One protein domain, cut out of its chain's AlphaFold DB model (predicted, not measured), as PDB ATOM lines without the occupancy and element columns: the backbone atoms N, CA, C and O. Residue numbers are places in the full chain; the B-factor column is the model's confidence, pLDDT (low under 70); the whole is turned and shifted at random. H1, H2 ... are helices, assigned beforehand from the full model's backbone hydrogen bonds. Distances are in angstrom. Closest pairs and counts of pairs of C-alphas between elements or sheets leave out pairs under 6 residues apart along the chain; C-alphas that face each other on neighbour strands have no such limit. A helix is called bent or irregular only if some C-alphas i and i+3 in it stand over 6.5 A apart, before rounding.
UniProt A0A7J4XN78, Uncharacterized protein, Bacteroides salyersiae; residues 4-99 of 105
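Overview. This is residues 4 to 99 of the 105 residues of an uncharacterized protein of Bacteroides salyersiae (UniProt A0A7J4XN78). H2 and H6 make a V, close at one end, and H1 packs on both where they part, giving a loose three-helix bundle that runs up and down, each helix against the one before it in the chain. Beside it, the short helices H3, H4 and H5 wind round in turn: H3 packs on H2, H4 crosses H6, and H5 packs on H3 and H4 at the side away from H1. The printed part has 96 residues with six named helices, H1 to H6 in order, and no named strand; its class is all helix. It is compact, with a radius of gyration of the C-alphas of 12.8 A and spans of 35 by 29 by 20 A.

Along the chain. Find C-alpha 4 at (165.837, 87.781, 124.898); from there H1, residues 4 to 14, runs 15.4 A. Next come H2, residues 19 to 35, 24.5 A long, and H3, residues 40 to 48, 12.3 A long. H4, residues 53 to 60, measures 10.4 A and begins at C-alpha 53 at (180.659, 91.846, 131.866). H5, residues 65 to 73, measures 14.2 A and is irregular, but only just: C-alphas 66 and 69 are 6.7 A apart. H6, residues 79 to 99, is the longest at 30.5 A and ends at C-alpha 99 at (178.942, 69.844, 136.103).

Arrangement. Begin with H1 and H2, a helical hairpin at a shallow tilt of 31 degrees; their closest C-alphas, Ala 12 and Arg 22, are 5.8 A apart. H1 touches H6, closest at C-alphas 11 and 90, 5.4 A, at a tilt of 37 degrees, only just steep. H2 and H6 are close but not clearly touching, nearest at C-alphas 33 and 79, 5.6 A. With residues 25 to 32 alone, H2 touches H3, a second helical hairpin; C-alphas 28 and 42 are closest at 6.0 A. H3 and H4 touch only at the corner, closest at C-alphas 47 and 53, 6.6 A. H5 touches H3, closest at C-alphas 40 and 72, 5.1 A. H5 also touches H4, closest at C-alphas 58 and 65, 6.0 A. H4 touches residues 85 to 89 of H6 alone, about perpendicular at 83 degrees; C-alphas 56 and 85 are closest at 6.6 A. H3 and H6 are apart. Every backbone O i to N i+4 pair is within hydrogen-bond range in H1, H2, H3, H4 and H6; H5 has 2 of 5, and 5 of 6 O i to N i+3 pairs.

Size, cuts and confidence. Look to the C-alphas of Asp 74 and Ile 99 for the two farthest apart, 38.6 A. The printed part has no cut, and its five links are tight. The mean pLDDT of the printed part is 90.2, that of H5 is 78, and no printed residue is under 70.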
ATOM      1  N   ILE A   4     165.014  86.938 124.025       90.62
ATOM      2  CA  ILE A   4     165.837  87.781 124.898       90.62
ATOM      3  C   ILE A   4     165.331  87.714 126.342       90.62
ATOM      4  O   ILE A   4     166.104  87.441 127.252       90.62
ATOM      5  N   ASN A   5     164.018  87.865 126.554       91.38
ATOM      6  CA  ASN A   5     163.436  87.825 127.900       91.38
ATOM      7  C   ASN A   5     163.653  86.464 128.568       91.38
ATOM      8  O   ASN A   5     163.940  86.413 129.758       91.38
ATOM      9  N   LYS A   6     163.582  85.368 127.798       91.38
ATOM     10  CA  LYS A   6     163.895  84.029 128.317       91.38
ATOM     11  C   LYS A   6     165.342  83.917 128.785       91.38
ATOM     12  O   LYS A   6     165.571  83.381 129.859       91.38
ATOM     13  N   ILE A   7     166.295  84.426 128.000       92.50
ATOM     14  CA  ILE A   7     167.717  84.409 128.374       92.50
ATOM     15  C   ILE A   7     167.919  85.178 129.683       92.50
ATOM     16  O   ILE A   7     168.562  84.667 130.595       92.50
ATOM     17  N   ILE A   8     167.321  86.365 129.805       94.44
ATOM     18  CA  ILE A   8     167.399  87.174 131.028       94.44
ATOM     19  C   ILE A   8     166.814  86.416 132.228       94.44
ATOM     20  O   ILE A   8     167.455  86.330 133.276       94.44
ATOM     21  N   ASP A   9     165.631  85.816 132.073       93.19
ATOM     22  CA  ASP A   9     164.986  85.037 133.134       93.19
ATOM     23  C   ASP A   9     165.798  83.796 133.528       93.19
ATOM     24  O   ASP A   9     165.815  83.406 134.698       93.19
ATOM     25  N   ASP A  10     166.469  83.152 132.577       92.00
ATOM     26  CA  ASP A  10     167.303  81.979 132.833       92.00
ATOM     27  C   ASP A  10     168.611  82.348 133.542       92.00
ATOM     28  O   ASP A  10     169.032  81.614 134.443       92.00
ATOM     29  N   ILE A  11     169.207  83.503 133.222       95.12
ATOM     30  CA  ILE A  11     170.333  84.075 133.977       95.12
ATOM     31  C   ILE A  11     169.892  84.353 135.413       95.12
ATOM     32  O   ILE A  11     170.499  83.824 136.346       95.12
ATOM     33  N   ALA A  12     168.801  85.103 135.596       95.06
ATOM     34  CA  ALA A  12     168.302  85.467 136.919       95.06
ATOM     35  C   ALA A  12     167.996  84.230 137.776       95.06
ATOM     36  O   ALA A  12     168.395  84.151 138.939       95.06
ATOM     37  N   ARG A  13     167.355  83.212 137.187       92.56
ATOM     38  CA  ARG A  13     167.085  81.937 137.866       92.56
ATOM     39  C   ARG A  13     168.358  81.168 138.204       92.56
ATOM     40  O   ARG A  13     168.449  80.605 139.291       92.56
ATOM     41  N   SER A  14     169.329  81.127 137.298       92.50
ATOM     42  CA  SER A  14     170.585  80.397 137.516       92.50
ATOM     43  C   SER A  14     171.474  81.061 138.567       92.50
ATOM     44  O   SER A  14     172.181  80.362 139.290       92.50
ATOM     45  N   MET A  15     171.395  82.386 138.686       93.19
ATOM     46  CA  MET A  15     172.064  83.171 139.724       93.19
ATOM     47  C   MET A  15     171.291  83.227 141.046       93.19
ATOM     48  O   MET A  15     171.819  83.753 142.019       93.19
ATOM     49  N   ILE A  16     170.080  82.656 141.104       93.31
ATOM     50  CA  ILE A  16     169.206  82.676 142.288       93.31
ATOM     51  C   ILE A  16     168.910  84.128 142.718       93.31
ATOM     52  O   ILE A  16     168.896  84.456 143.899       93.31
ATOM     53  N   MET A  17     168.688  85.010 141.738       95.44
ATOM     54  CA  MET A  17     168.295  86.396 142.000       95.44
ATOM     55  C   MET A  17     166.919  86.440 142.660       95.44
ATOM     56  O   MET A  17     166.006  85.683 142.294       95.44
ATOM     57  N   ASP A  18     166.755  87.368 143.598       95.56
ATOM     58  CA  ASP A  18     165.449  87.656 144.165       95.56
ATOM     59  C   ASP A  18     164.544  88.376 143.142       95.56
ATOM     60  O   ASP A  18     164.783  88.395 141.927       95.56
ATOM     61  N   LYS A  19     163.392  88.864 143.601       94.62
ATOM     62  CA  LYS A  19     162.458  89.559 142.714       94.62
ATOM     63  C   LYS A  19     163.006  90.920 142.275       94.62
ATOM     64  O   LYS A  19     162.866  91.256 141.103       94.62
ATOM     65  N   GLU A  20     163.617  91.664 143.192       96.06
ATOM     66  CA  GLU A  20     164.090  93.026 142.952       96.06
ATOM     67  C   GLU A  20     165.272  93.026 141.979       96.06
ATOM     68  O   GLU A  20     165.241  93.728 140.966       96.06
ATOM     69  N   ASP A  21     166.259  92.158 142.201       96.69
ATOM     70  CA  ASP A  21     167.428  92.026 141.328       96.69
ATOM     71  C   ASP A  21     167.047  91.586 139.910       96.69
ATOM     72  O   ASP A  21     167.615  92.053 138.920       96.69
ATOM     73  N   ARG A  22     166.037  90.721 139.789       95.56
ATOM     74  CA  ARG A  22     165.514  90.288 138.488       95.56
ATOM     75  C   ARG A  22     164.810  91.418 137.748       95.56
ATOM     76  O   ARG A  22     165.032  91.585 136.549       95.56
ATOM     77  N   GLU A  23     163.959  92.178 138.430       95.75
ATOM     78  CA  GLU A  23     163.291  93.346 137.842       95.75
ATOM     79  C   GLU A  23     164.321  94.398 137.417       95.75
ATOM     80  O   GLU A  23     164.239  94.936 136.311       95.75
ATOM     81  N   LYS A  24     165.351  94.607 138.241       96.81
ATOM     82  CA  LYS A  24     166.478  95.487 137.938       96.81
ATOM     83  C   LYS A  24     167.256  95.021 136.710       96.81
ATOM     84  O   LYS A  24     167.561  95.842 135.850       96.81
ATOM     85  N   LEU A  25     167.530  93.723 136.575       96.94
ATOM     86  CA  LEU A  25     168.192  93.180 135.389       96.94
ATOM     87  C   LEU A  25     167.375  93.430 134.113       96.94
ATOM     88  O   LEU A  25     167.922  93.909 133.119       96.94
ATOM     89  N   HIS A  26     166.066  93.158 134.141       96.19
ATOM     90  CA  HIS A  26     165.179  93.447 133.005       96.19
ATOM     91  C   HIS A  26     165.164  94.936 132.656       96.19
ATOM     92  O   HIS A  26     165.258  95.289 131.479       96.19
ATOM     93  N   LEU A  27     165.091  95.807 133.666       96.50
ATOM     94  CA  LEU A  27     165.114  97.254 133.474       96.50
ATOM     95  C   LEU A  27     166.409  97.709 132.796       96.50
ATOM     96  O   LEU A  27     166.346  98.439 131.812       96.50
ATOM     97  N   ILE A  28     167.565  97.240 133.270       96.62
ATOM     98  CA  ILE A  28     168.866  97.581 132.681       96.62
ATOM     99  C   ILE A  28     168.910  97.197 131.201       96.62
ATOM    100  O   ILE A  28     169.272  98.013 130.357       96.62
ATOM    101  N   VAL A  29     168.507  95.970 130.863       96.06
ATOM    102  CA  VAL A  29     168.537  95.509 129.468       96.06
ATOM    103  C   VAL A  29     167.577  96.320 128.595       96.06
ATOM    104  O   VAL A  29     167.895  96.621 127.444       96.06
ATOM    105  N   GLN A  30     166.424  96.719 129.134       95.50
ATOM    106  CA  GLN A  30     165.466  97.565 128.429       95.50
ATOM    107  C   GLN A  30     165.985  98.996 128.216       95.50
ATOM    108  O   GLN A  30     165.728  99.582 127.160       95.50
ATOM    109  N   LEU A  31     166.729  99.551 129.177       95.75
ATOM    110  CA  LEU A  31     167.398 100.844 129.031       95.75
ATOM    111  C   LEU A  31     168.451 100.780 127.924       95.75
ATOM    112  O   LEU A  31     168.346 101.552 126.976       95.75
ATOM    113  N   CYS A  32     169.350  99.789 127.962       95.38
ATOM    114  CA  CYS A  32     170.350  99.569 126.910       95.38
ATOM    115  C   CYS A  32     169.714  99.382 125.528       95.38
ATOM    116  O   CYS A  32     170.235  99.860 124.527       95.38
ATOM    117  N   LYS A  33     168.565  98.700 125.453       95.69
ATOM    118  CA  LYS A  33     167.819  98.549 124.199       95.69
ATOM    119  C   LYS A  33     167.299  99.885 123.670       95.69
ATOM    120  O   LYS A  33     167.267 100.097 122.464       95.69
ATOM    121  N   SER A  34     166.831 100.747 124.569       95.31
ATOM    122  CA  SER A  34     166.221 102.028 124.208       95.31
ATOM    123  C   SER A  34     167.278 103.067 123.823       95.31
ATOM    124  O   SER A  34     167.038 103.852 122.912       95.31
ATOM    125  N   SER A  35     168.438 103.058 124.486       94.50
ATOM    126  CA  SER A  35     169.594 103.901 124.152       94.50
ATOM    127  C   SER A  35     170.416 103.362 122.976       94.50
ATOM    128  O   SER A  35     171.121 104.129 122.329       94.50
ATOM    129  N   GLY A  36     170.355 102.053 122.710       95.19
ATOM    130  CA  GLY A  36     171.174 101.357 121.711       95.19
ATOM    131  C   GLY A  36     172.588 101.006 122.189       95.19
ATOM    132  O   GLY A  36     173.309 100.297 121.489       95.19
ATOM    133  N   VAL A  37     172.985 101.458 123.381       94.56
ATOM    134  CA  VAL A  37     174.341 101.304 123.927       94.56
ATOM    135  C   VAL A  37     174.318 101.043 125.431       94.56
ATOM    136  O   VAL A  37     173.375 101.411 126.135       94.56
ATOM    137  N   VAL A  38     175.381 100.422 125.938       93.19
ATOM    138  CA  VAL A  38     175.620 100.224 127.370       93.19
ATOM    139  C   VAL A  38     176.414 101.407 127.905       93.19
ATOM    140  O   VAL A  38     177.600 101.544 127.600       93.19
ATOM    141  N   SER A  39     175.789 102.242 128.736       92.00
ATOM    142  CA  SER A  39     176.527 103.310 129.405       92.00
ATOM    143  C   SER A  39     177.324 102.765 130.593       92.00
ATOM    144  O   SER A  39     177.127 101.644 131.082       92.00
ATOM    145  N   ILE A  40     178.210 103.606 131.129       90.38
ATOM    146  CA  ILE A  40     178.956 103.299 132.351       90.38
ATOM    147  C   ILE A  40     178.040 102.991 133.548       90.38
ATOM    148  O   ILE A  40     178.433 102.240 134.446       90.38
ATOM    149  N   MET A  41     176.826 103.551 133.586       92.31
ATOM    150  CA  MET A  41     175.886 103.325 134.680       92.31
ATOM    151  C   MET A  41     175.311 101.908 134.629       92.31
ATOM    152  O   MET A  41     175.428 101.183 135.620       92.31
ATOM    153  N   GLU A  42     174.780 101.474 133.482       93.88
ATOM    154  CA  GLU A  42     174.281 100.105 133.308       93.88
ATOM    155  C   GLU A  42     175.406  99.082 133.484       93.88
ATOM    156  O   GLU A  42     175.215  98.068 134.156       93.88
ATOM    157  N   PHE A  43     176.610  99.371 132.984       92.75
ATOM    158  CA  PHE A  43     177.781  98.515 133.182       92.75
ATOM    159  C   PHE A  43     178.074  98.253 134.668       92.75
ATOM    160  O   PHE A  43     178.274  97.107 135.094       92.75
ATOM    161  N   ARG A  44     178.081  99.314 135.487       92.44
ATOM    162  CA  ARG A  44     178.296  99.208 136.939       92.44
ATOM    163  C   ARG A  44     177.167  98.443 137.613       92.44
ATOM    164  O   ARG A  44     177.435  97.611 138.475       92.44
ATOM    165  N   GLN A  45     175.922  98.692 137.214       95.00
ATOM    166  CA  GLN A  45     174.770  97.995 137.776       95.00
ATOM    167  C   GLN A  45     174.802  96.495 137.459       95.00
ATOM    168  O   GLN A  45     174.611  95.685 138.362       95.00
ATOM    169  N   LEU A  46     175.135  96.105 136.229       95.44
ATOM    170  CA  LEU A  46     175.293  94.699 135.844       95.44
ATOM    171  C   LEU A  46     176.416  94.027 136.641       95.44
ATOM    172  O   LEU A  46     176.242  92.923 137.151       95.44
ATOM    173  N   THR A  47     177.532  94.731 136.836       93.19
ATOM    174  CA  THR A  47     178.626  94.251 137.693       93.19
ATOM    175  C   THR A  47     178.168  94.080 139.147       93.19
ATOM    176  O   THR A  47     178.510  93.084 139.779       93.19
ATOM    177  N   SER A  48     177.352  95.004 139.671       94.25
ATOM    178  CA  SER A  48     176.794  94.912 141.032       94.25
ATOM    179  C   SER A  48     175.828  93.738 141.211       94.25
ATOM    180  O   SER A  48     175.776  93.163 142.290       94.25
ATOM    181  N   LEU A  49     175.138  93.333 140.140       95.50
ATOM    182  CA  LEU A  49     174.310  92.124 140.096       95.50
ATOM    183  C   LEU A  49     175.145  90.834 139.992       95.50
ATOM    184  O   LEU A  49     174.592  89.744 139.880       95.50
ATOM    185  N   GLY A  50     176.478  90.935 139.981       93.62
ATOM    186  CA  GLY A  50     177.388  89.799 139.845       93.62
ATOM    187  C   GLY A  50     177.565  89.304 138.409       93.62
ATOM    188  O   GLY A  50     178.174  88.254 138.202       93.62
ATOM    189  N   ILE A  51     177.066  90.036 137.406       94.62
ATOM    190  CA  ILE A  51     177.228  89.675 135.996       94.62
ATOM    191  C   ILE A  51     178.635  90.099 135.543       94.62
ATOM    192  O   ILE A  51     178.970  91.285 135.583       94.62
ATOM    193  N   PRO A  52     179.489  89.166 135.084       92.00
ATOM    194  CA  PRO A  52     180.915  89.415 134.878       92.00
ATOM    195  C   PRO A  52     181.224  90.071 133.517       92.00
ATOM    196  O   PRO A  52     182.082  89.592 132.776       92.00
ATOM    197  N   ILE A  53     180.560  91.183 133.183       91.56
ATOM    198  CA  ILE A  53     180.659  91.846 131.866       91.56
ATOM    199  C   ILE A  53     182.094  92.242 131.525       91.56
ATOM    200  O   ILE A  53     182.586  91.887 130.456       91.56
ATOM    201  N   ALA A  54     182.799  92.901 132.451       89.56
ATOM    202  CA  ALA A  54     184.195  93.296 132.255       89.56
ATOM    203  C   ALA A  54     185.082  92.096 131.887       89.56
ATOM    204  O   ALA A  54     185.862  92.143 130.941       89.56
ATOM    205  N   ARG A  55     184.919  90.983 132.614       89.62
ATOM    206  CA  ARG A  55     185.699  89.763 132.393       89.62
ATOM    207  C   ARG A  55     185.401  89.159 131.027       89.62
ATOM    208  O   ARG A  55     186.330  88.713 130.361       89.62
ATOM    209  N   ILE A  56     184.135  89.138 130.619       90.88
ATOM    210  CA  ILE A  56     183.723  88.611 129.316       90.88
ATOM    211  C   ILE A  56     184.313  89.465 128.190       90.88
ATOM    212  O   ILE A  56     184.915  88.910 127.275       90.88
ATOM    213  N   LEU A  57     184.243  90.794 128.294       87.38
ATOM    214  CA  LEU A  57     184.855  91.709 127.324       87.38
ATOM    215  C   LEU A  57     186.367  91.475 127.189       87.38
ATOM    216  O   LEU A  57     186.869  91.298 126.081       87.38
ATOM    217  N   VAL A  58     187.090  91.398 128.309       86.94
ATOM    218  CA  VAL A  58     188.544  91.149 128.301       86.94
ATOM    219  C   VAL A  58     188.878  89.777 127.720       86.94
ATOM    220  O   VAL A  58     189.841  89.631 126.978       86.94
ATOM    221  N   THR A  59     188.090  88.755 128.049       83.31
ATOM    222  CA  THR A  59     188.418  87.366 127.699       83.31
ATOM    223  C   THR A  59     188.061  87.041 126.251       83.31
ATOM    224  O   THR A  59     188.828  86.378 125.558       83.31
ATOM    225  N   ILE A  60     186.899  87.502 125.787       75.81
ATOM    226  CA  ILE A  60     186.337  87.113 124.487       75.81
ATOM    227  C   ILE A  60     186.772  88.076 123.399       75.81
ATOM    228  O   ILE A  60     187.268  87.647 122.361       75.81
ATOM    229  N   LEU A  61     186.644  89.377 123.655       70.69
ATOM    230  CA  LEU A  61     187.035  90.401 122.692       70.69
ATOM    231  C   LEU A  61     188.524  90.756 122.798       70.69
ATOM    232  O   LEU A  61     189.013  91.553 122.003       70.69
ATOM    233  N   ARG A  62     189.253  90.163 123.760       79.38
ATOM    234  CA  ARG A  62     190.683  90.422 124.014       79.38
ATOM    235  C   ARG A  62     190.986  91.908 124.216       79.38
ATOM    236  O   ARG A  62     192.067  92.387 123.882       79.38
ATOM    237  N   ILE A  63     190.016  92.633 124.768       81.38
ATOM    238  CA  ILE A  63     190.150  94.053 125.064       81.38
ATOM    239  C   ILE A  63     191.084  94.199 126.272       81.38
ATOM    240  O   ILE A  63     190.860  93.536 127.290       81.38
ATOM    241  N   PRO A  64     192.116  95.060 126.209       81.31
ATOM    242  CA  PRO A  64     192.940  95.364 127.370       81.31
ATOM    243  C   PRO A  64     192.074  95.864 128.527       81.31
ATOM    244  O   PRO A  64     191.205  96.709 128.328       81.31
ATOM    245  N   ASN A  65     192.320  95.378 129.743       77.38
ATOM    246  CA  ASN A  65     191.482  95.697 130.905       77.38
ATOM    247  C   ASN A  65     191.355  97.218 131.142       77.38
ATOM    248  O   ASN A  65     190.278  97.722 131.447       77.38
ATOM    249  N   GLU A  66     192.440  97.956 130.900       79.50
ATOM    250  CA  GLU A  66     192.507  99.422 130.996       79.50
ATOM    251  C   GLU A  66     191.597 100.141 129.984       79.50
ATOM    252  O   GLU A  66     191.142 101.254 130.235       79.50
ATOM    253  N   ALA A  67     191.284  99.499 128.856       80.38
ATOM    254  CA  ALA A  67     190.449 100.065 127.801       80.38
ATOM    255  C   ALA A  67     188.947  99.803 128.006       80.38
ATOM    256  O   ALA A  67     188.127 100.479 127.389       80.38
ATOM    257  N   VAL A  68     188.557  98.863 128.877       79.38
ATOM    258  CA  VAL A  68     187.145  98.472 129.074       79.38
ATOM    259  C   VAL A  68     186.295  99.634 129.586       79.38
ATOM    260  O   VAL A  68     185.178  99.838 129.113       79.38
ATOM    261  N   ALA A  69     186.829 100.419 130.526       72.25
ATOM    262  CA  ALA A  69     186.128 101.584 131.061       72.25
ATOM    263  C   ALA A  69     185.885 102.643 129.973       72.25
ATOM    264  O   ALA A  69     184.779 103.169 129.865       72.25
ATOM    265  N   ASN A  70     186.884 102.880 129.117       80.31
ATOM    266  CA  ASN A  70     186.805 103.862 128.036       80.31
ATOM    267  C   ASN A  70     185.767 103.470 126.977       80.31
ATOM    268  O   ASN A  70     185.086 104.338 126.447       80.31
ATOM    269  N   LEU A  71     185.570 102.174 126.709       78.75
ATOM    270  CA  LEU A  71     184.539 101.716 125.769       78.75
ATOM    271  C   LEU A  71     183.115 102.052 126.223       78.75
ATOM    272  O   LEU A  71     182.260 102.316 125.381       78.75
ATOM    273  N   CYS A  72     182.867 102.052 127.534       73.56
ATOM    274  CA  CYS A  72     181.571 102.446 128.087       73.56
ATOM    275  C   CYS A  72     181.372 103.967 128.024       73.56
ATOM    276  O   CYS A  72     180.251 104.432 127.851       73.56
ATOM    277  N   THR A  73     182.446 104.745 128.198       76.12
ATOM    278  CA  THR A  73     182.411 106.215 128.118       76.12
ATOM    279  C   THR A  73     182.277 106.714 126.681       76.12
ATOM    280  O   THR A  73     181.573 107.688 126.448       76.12
ATOM    281  N   ASP A  74     182.894 106.021 125.725       79.94
ATOM    282  CA  ASP A  74     182.833 106.340 124.295       79.94
ATOM    283  C   ASP A  74     181.582 105.769 123.592       79.94
ATOM    284  O   ASP A  74     181.505 105.823 122.366       79.94
ATOM    285  N   GLU A  75     180.648 105.163 124.336       74.88
ATOM    286  CA  GLU A  75     179.418 104.537 123.810       74.88
ATOM    287  C   GLU A  75     179.664 103.435 122.757       74.88
ATOM    288  O   GLU A  75     178.858 103.199 121.860       74.88
ATOM    289  N   LYS A  76     180.786 102.714 122.862       83.69
ATOM    290  CA  LYS A  76     181.194 101.701 121.870       83.69
ATOM    291  C   LYS A  76     180.619 100.309 122.112       83.69
ATOM    292  O   LYS A  76     180.797  99.439 121.267       83.69
ATOM    293  N   ILE A  77     179.989 100.074 123.263       89.50
ATOM    294  CA  ILE A  77     179.357  98.790 123.581       89.50
ATOM    295  C   ILE A  77     177.883  98.898 123.220       89.50
ATOM    296  O   ILE A  77     177.120  99.563 123.920       89.50
ATOM    297  N   THR A  78     177.487  98.249 122.133       92.88
ATOM    298  CA  THR A  78     176.107  98.293 121.644       92.88
ATOM    299  C   THR A  78     175.185  97.393 122.465       92.88
ATOM    300  O   THR A  78     175.615  96.527 123.237       92.88
ATOM    301  N   TYR A  79     173.880  97.577 122.290       94.31
ATOM    302  CA  TYR A  79     172.880  96.659 122.819       94.31
ATOM    303  C   TYR A  79     173.094  95.221 122.319       94.31
ATOM    304  O   TYR A  79     172.974  94.265 123.087       94.31
ATOM    305  N   GLU A  80     173.451  95.053 121.050       93.19
ATOM    306  CA  GLU A  80     173.741  93.756 120.445       93.19
ATOM    307  C   GLU A  80     174.960  93.089 121.102       93.19
ATOM    308  O   GLU A  80     174.912  91.894 121.414       93.19
ATOM    309  N   ASP A  81     176.010  93.862 121.401       91.00
ATOM    310  CA  ASP A  81     177.175  93.373 122.148       91.00
ATOM    311  C   ASP A  81     176.772  92.893 123.546       91.00
ATOM    312  O   ASP A  81     177.183  91.813 123.983       91.00
ATOM    313  N   LEU A  82     175.906  93.646 124.237       93.44
ATOM    314  CA  LEU A  82     175.365  93.234 125.532       93.44
ATOM    315  C   LEU A  82     174.609  91.907 125.436       93.44
ATOM    316  O   LEU A  82     174.818  91.025 126.269       93.44
ATOM    317  N   LEU A  83     173.743  91.736 124.435       94.06
ATOM    318  CA  LEU A  83     173.011  90.482 124.248       94.06
ATOM    319  C   LEU A  83     173.957  89.301 124.010       94.06
ATOM    320  O   LEU A  83     173.725  88.214 124.547       94.06
ATOM    321  N   CYS A  84     175.031  89.515 123.251       92.44
ATOM    322  CA  CYS A  84     176.067  88.511 123.034       92.44
ATOM    323  C   CYS A  84     176.745  88.127 124.361       92.44
ATOM    324  O   CYS A  84     176.806  86.947 124.715       92.44
ATOM    325  N   ILE A  85     177.153  89.120 125.156       92.50
ATOM    326  CA  ILE A  85     177.773  88.932 126.475       92.50
ATOM    327  C   ILE A  85     176.851  88.155 127.423       92.50
ATOM    328  O   ILE A  85     177.279  87.179 128.043       92.50
ATOM    329  N   LEU A  86     175.581  88.558 127.520       94.62
ATOM    330  CA  LEU A  86     174.590  87.890 128.366       94.62
ATOM    331  C   LEU A  86     174.347  86.449 127.912       94.62
ATOM    332  O   LEU A  86     174.251  85.555 128.748       94.62
ATOM    333  N   SER A  87     174.305  86.202 126.602       93.31
ATOM    334  CA  SER A  87     174.129  84.854 126.054       93.31
ATOM    335  C   SER A  87     175.300  83.941 126.413       93.31
ATOM    336  O   SER A  87     175.090  82.803 126.828       93.31
ATOM    337  N   ILE A  88     176.534  84.443 126.317       92.56
ATOM    338  CA  ILE A  88     177.731  83.682 126.692       92.56
ATOM    339  C   ILE A  88     177.724  83.374 128.187       92.56
ATOM    340  O   ILE A  88     177.985  82.243 128.599       92.56
ATOM    341  N   PHE A  89     177.367  84.362 129.004       93.88
ATOM    342  CA  PHE A  89     177.261  84.168 130.440       93.88
ATOM    343  C   PHE A  89     176.172  83.157 130.820       93.88
ATOM    344  O   PHE A  89     176.406  82.289 131.659       93.88
ATOM    345  N   ALA A  90     175.008  83.211 130.169       93.38
ATOM    346  CA  ALA A  90     173.940  82.238 130.372       93.38
ATOM    347  C   ALA A  90     174.419  80.805 130.089       93.38
ATOM    348  O   ALA A  90     174.141  79.898 130.871       93.38
ATOM    349  N   GLN A  91     175.180  80.604 129.009       91.06
ATOM    350  CA  GLN A  91     175.750  79.293 128.686       91.06
ATOM    351  C   GLN A  91     176.758  78.822 129.738       91.06
ATOM    352  O   GLN A  91     176.685  77.675 130.175       91.06
ATOM    353  N   ASP A  92     177.646  79.700 130.212       91.25
ATOM    354  CA  ASP A  92     178.587  79.374 131.293       91.25
ATOM    355  C   ASP A  92     177.850  78.939 132.576       91.25
ATOM    356  O   ASP A  92     178.198  77.930 133.196       91.25
ATOM    357  N   LEU A  93     176.763  79.628 132.944       91.88
ATOM    358  CA  LEU A  93     175.925  79.244 134.087       91.88
ATOM    359  C   LEU A  93     175.298  77.852 133.914       91.88
ATOM    360  O   LEU A  93     175.280  77.060 134.862       91.88
ATOM    361  N   LEU A  94     174.802  77.534 132.716       88.69
ATOM    362  CA  LEU A  94     174.207  76.230 132.419       88.69
ATOM    363  C   LEU A  94     175.239  75.100 132.490       88.69
ATOM    364  O   LEU A  94     174.975  74.084 133.136       88.69
ATOM    365  N   VAL A  95     176.424  75.294 131.906       89.44
ATOM    366  CA  VAL A  95     177.523  74.317 131.958       89.44
ATOM    367  C   VAL A  95     177.943  74.059 133.406       89.44
ATOM    368  O   VAL A  95     178.012  72.910 133.845       89.44
ATOM    369  N   ARG A  96     178.130  75.115 134.208       87.06
ATOM    370  CA  ARG A  96     178.458  74.980 135.639       87.06
ATOM    371  C   ARG A  96     177.390  74.208 136.408       87.06
ATOM    372  O   ARG A  96     177.716  73.405 137.282       87.06
ATOM    373  N   LYS A  97     176.114  74.432 136.086       85.06
ATOM    374  CA  LYS A  97     174.994  73.705 136.694       85.06
ATOM    375  C   LYS A  97     175.012  72.218 136.326       85.06
ATOM    376  O   LYS A  97     174.763  71.397 137.204       85.06
ATOM    377  N   GLN A  98     175.318  71.869 135.076       83.19
ATOM    378  CA  GLN A  98     175.437  70.473 134.629       83.19
ATOM    379  C   GLN A  98     176.585  69.747 135.337       83.19
ATOM    380  O   GLN A  98     176.363  68.676 135.901       83.19
ATOM    381  N   ILE A  99     177.764  70.379 135.402       84.81
ATOM    382  CA  ILE A  99     178.942  69.844 136.103       84.81
ATOM    383  C   ILE A  99     178.621  69.600 137.581       84.81
ATOM    384  O   ILE A  99     178.884  68.521 138.106       84.81
TER     385      ILE A  99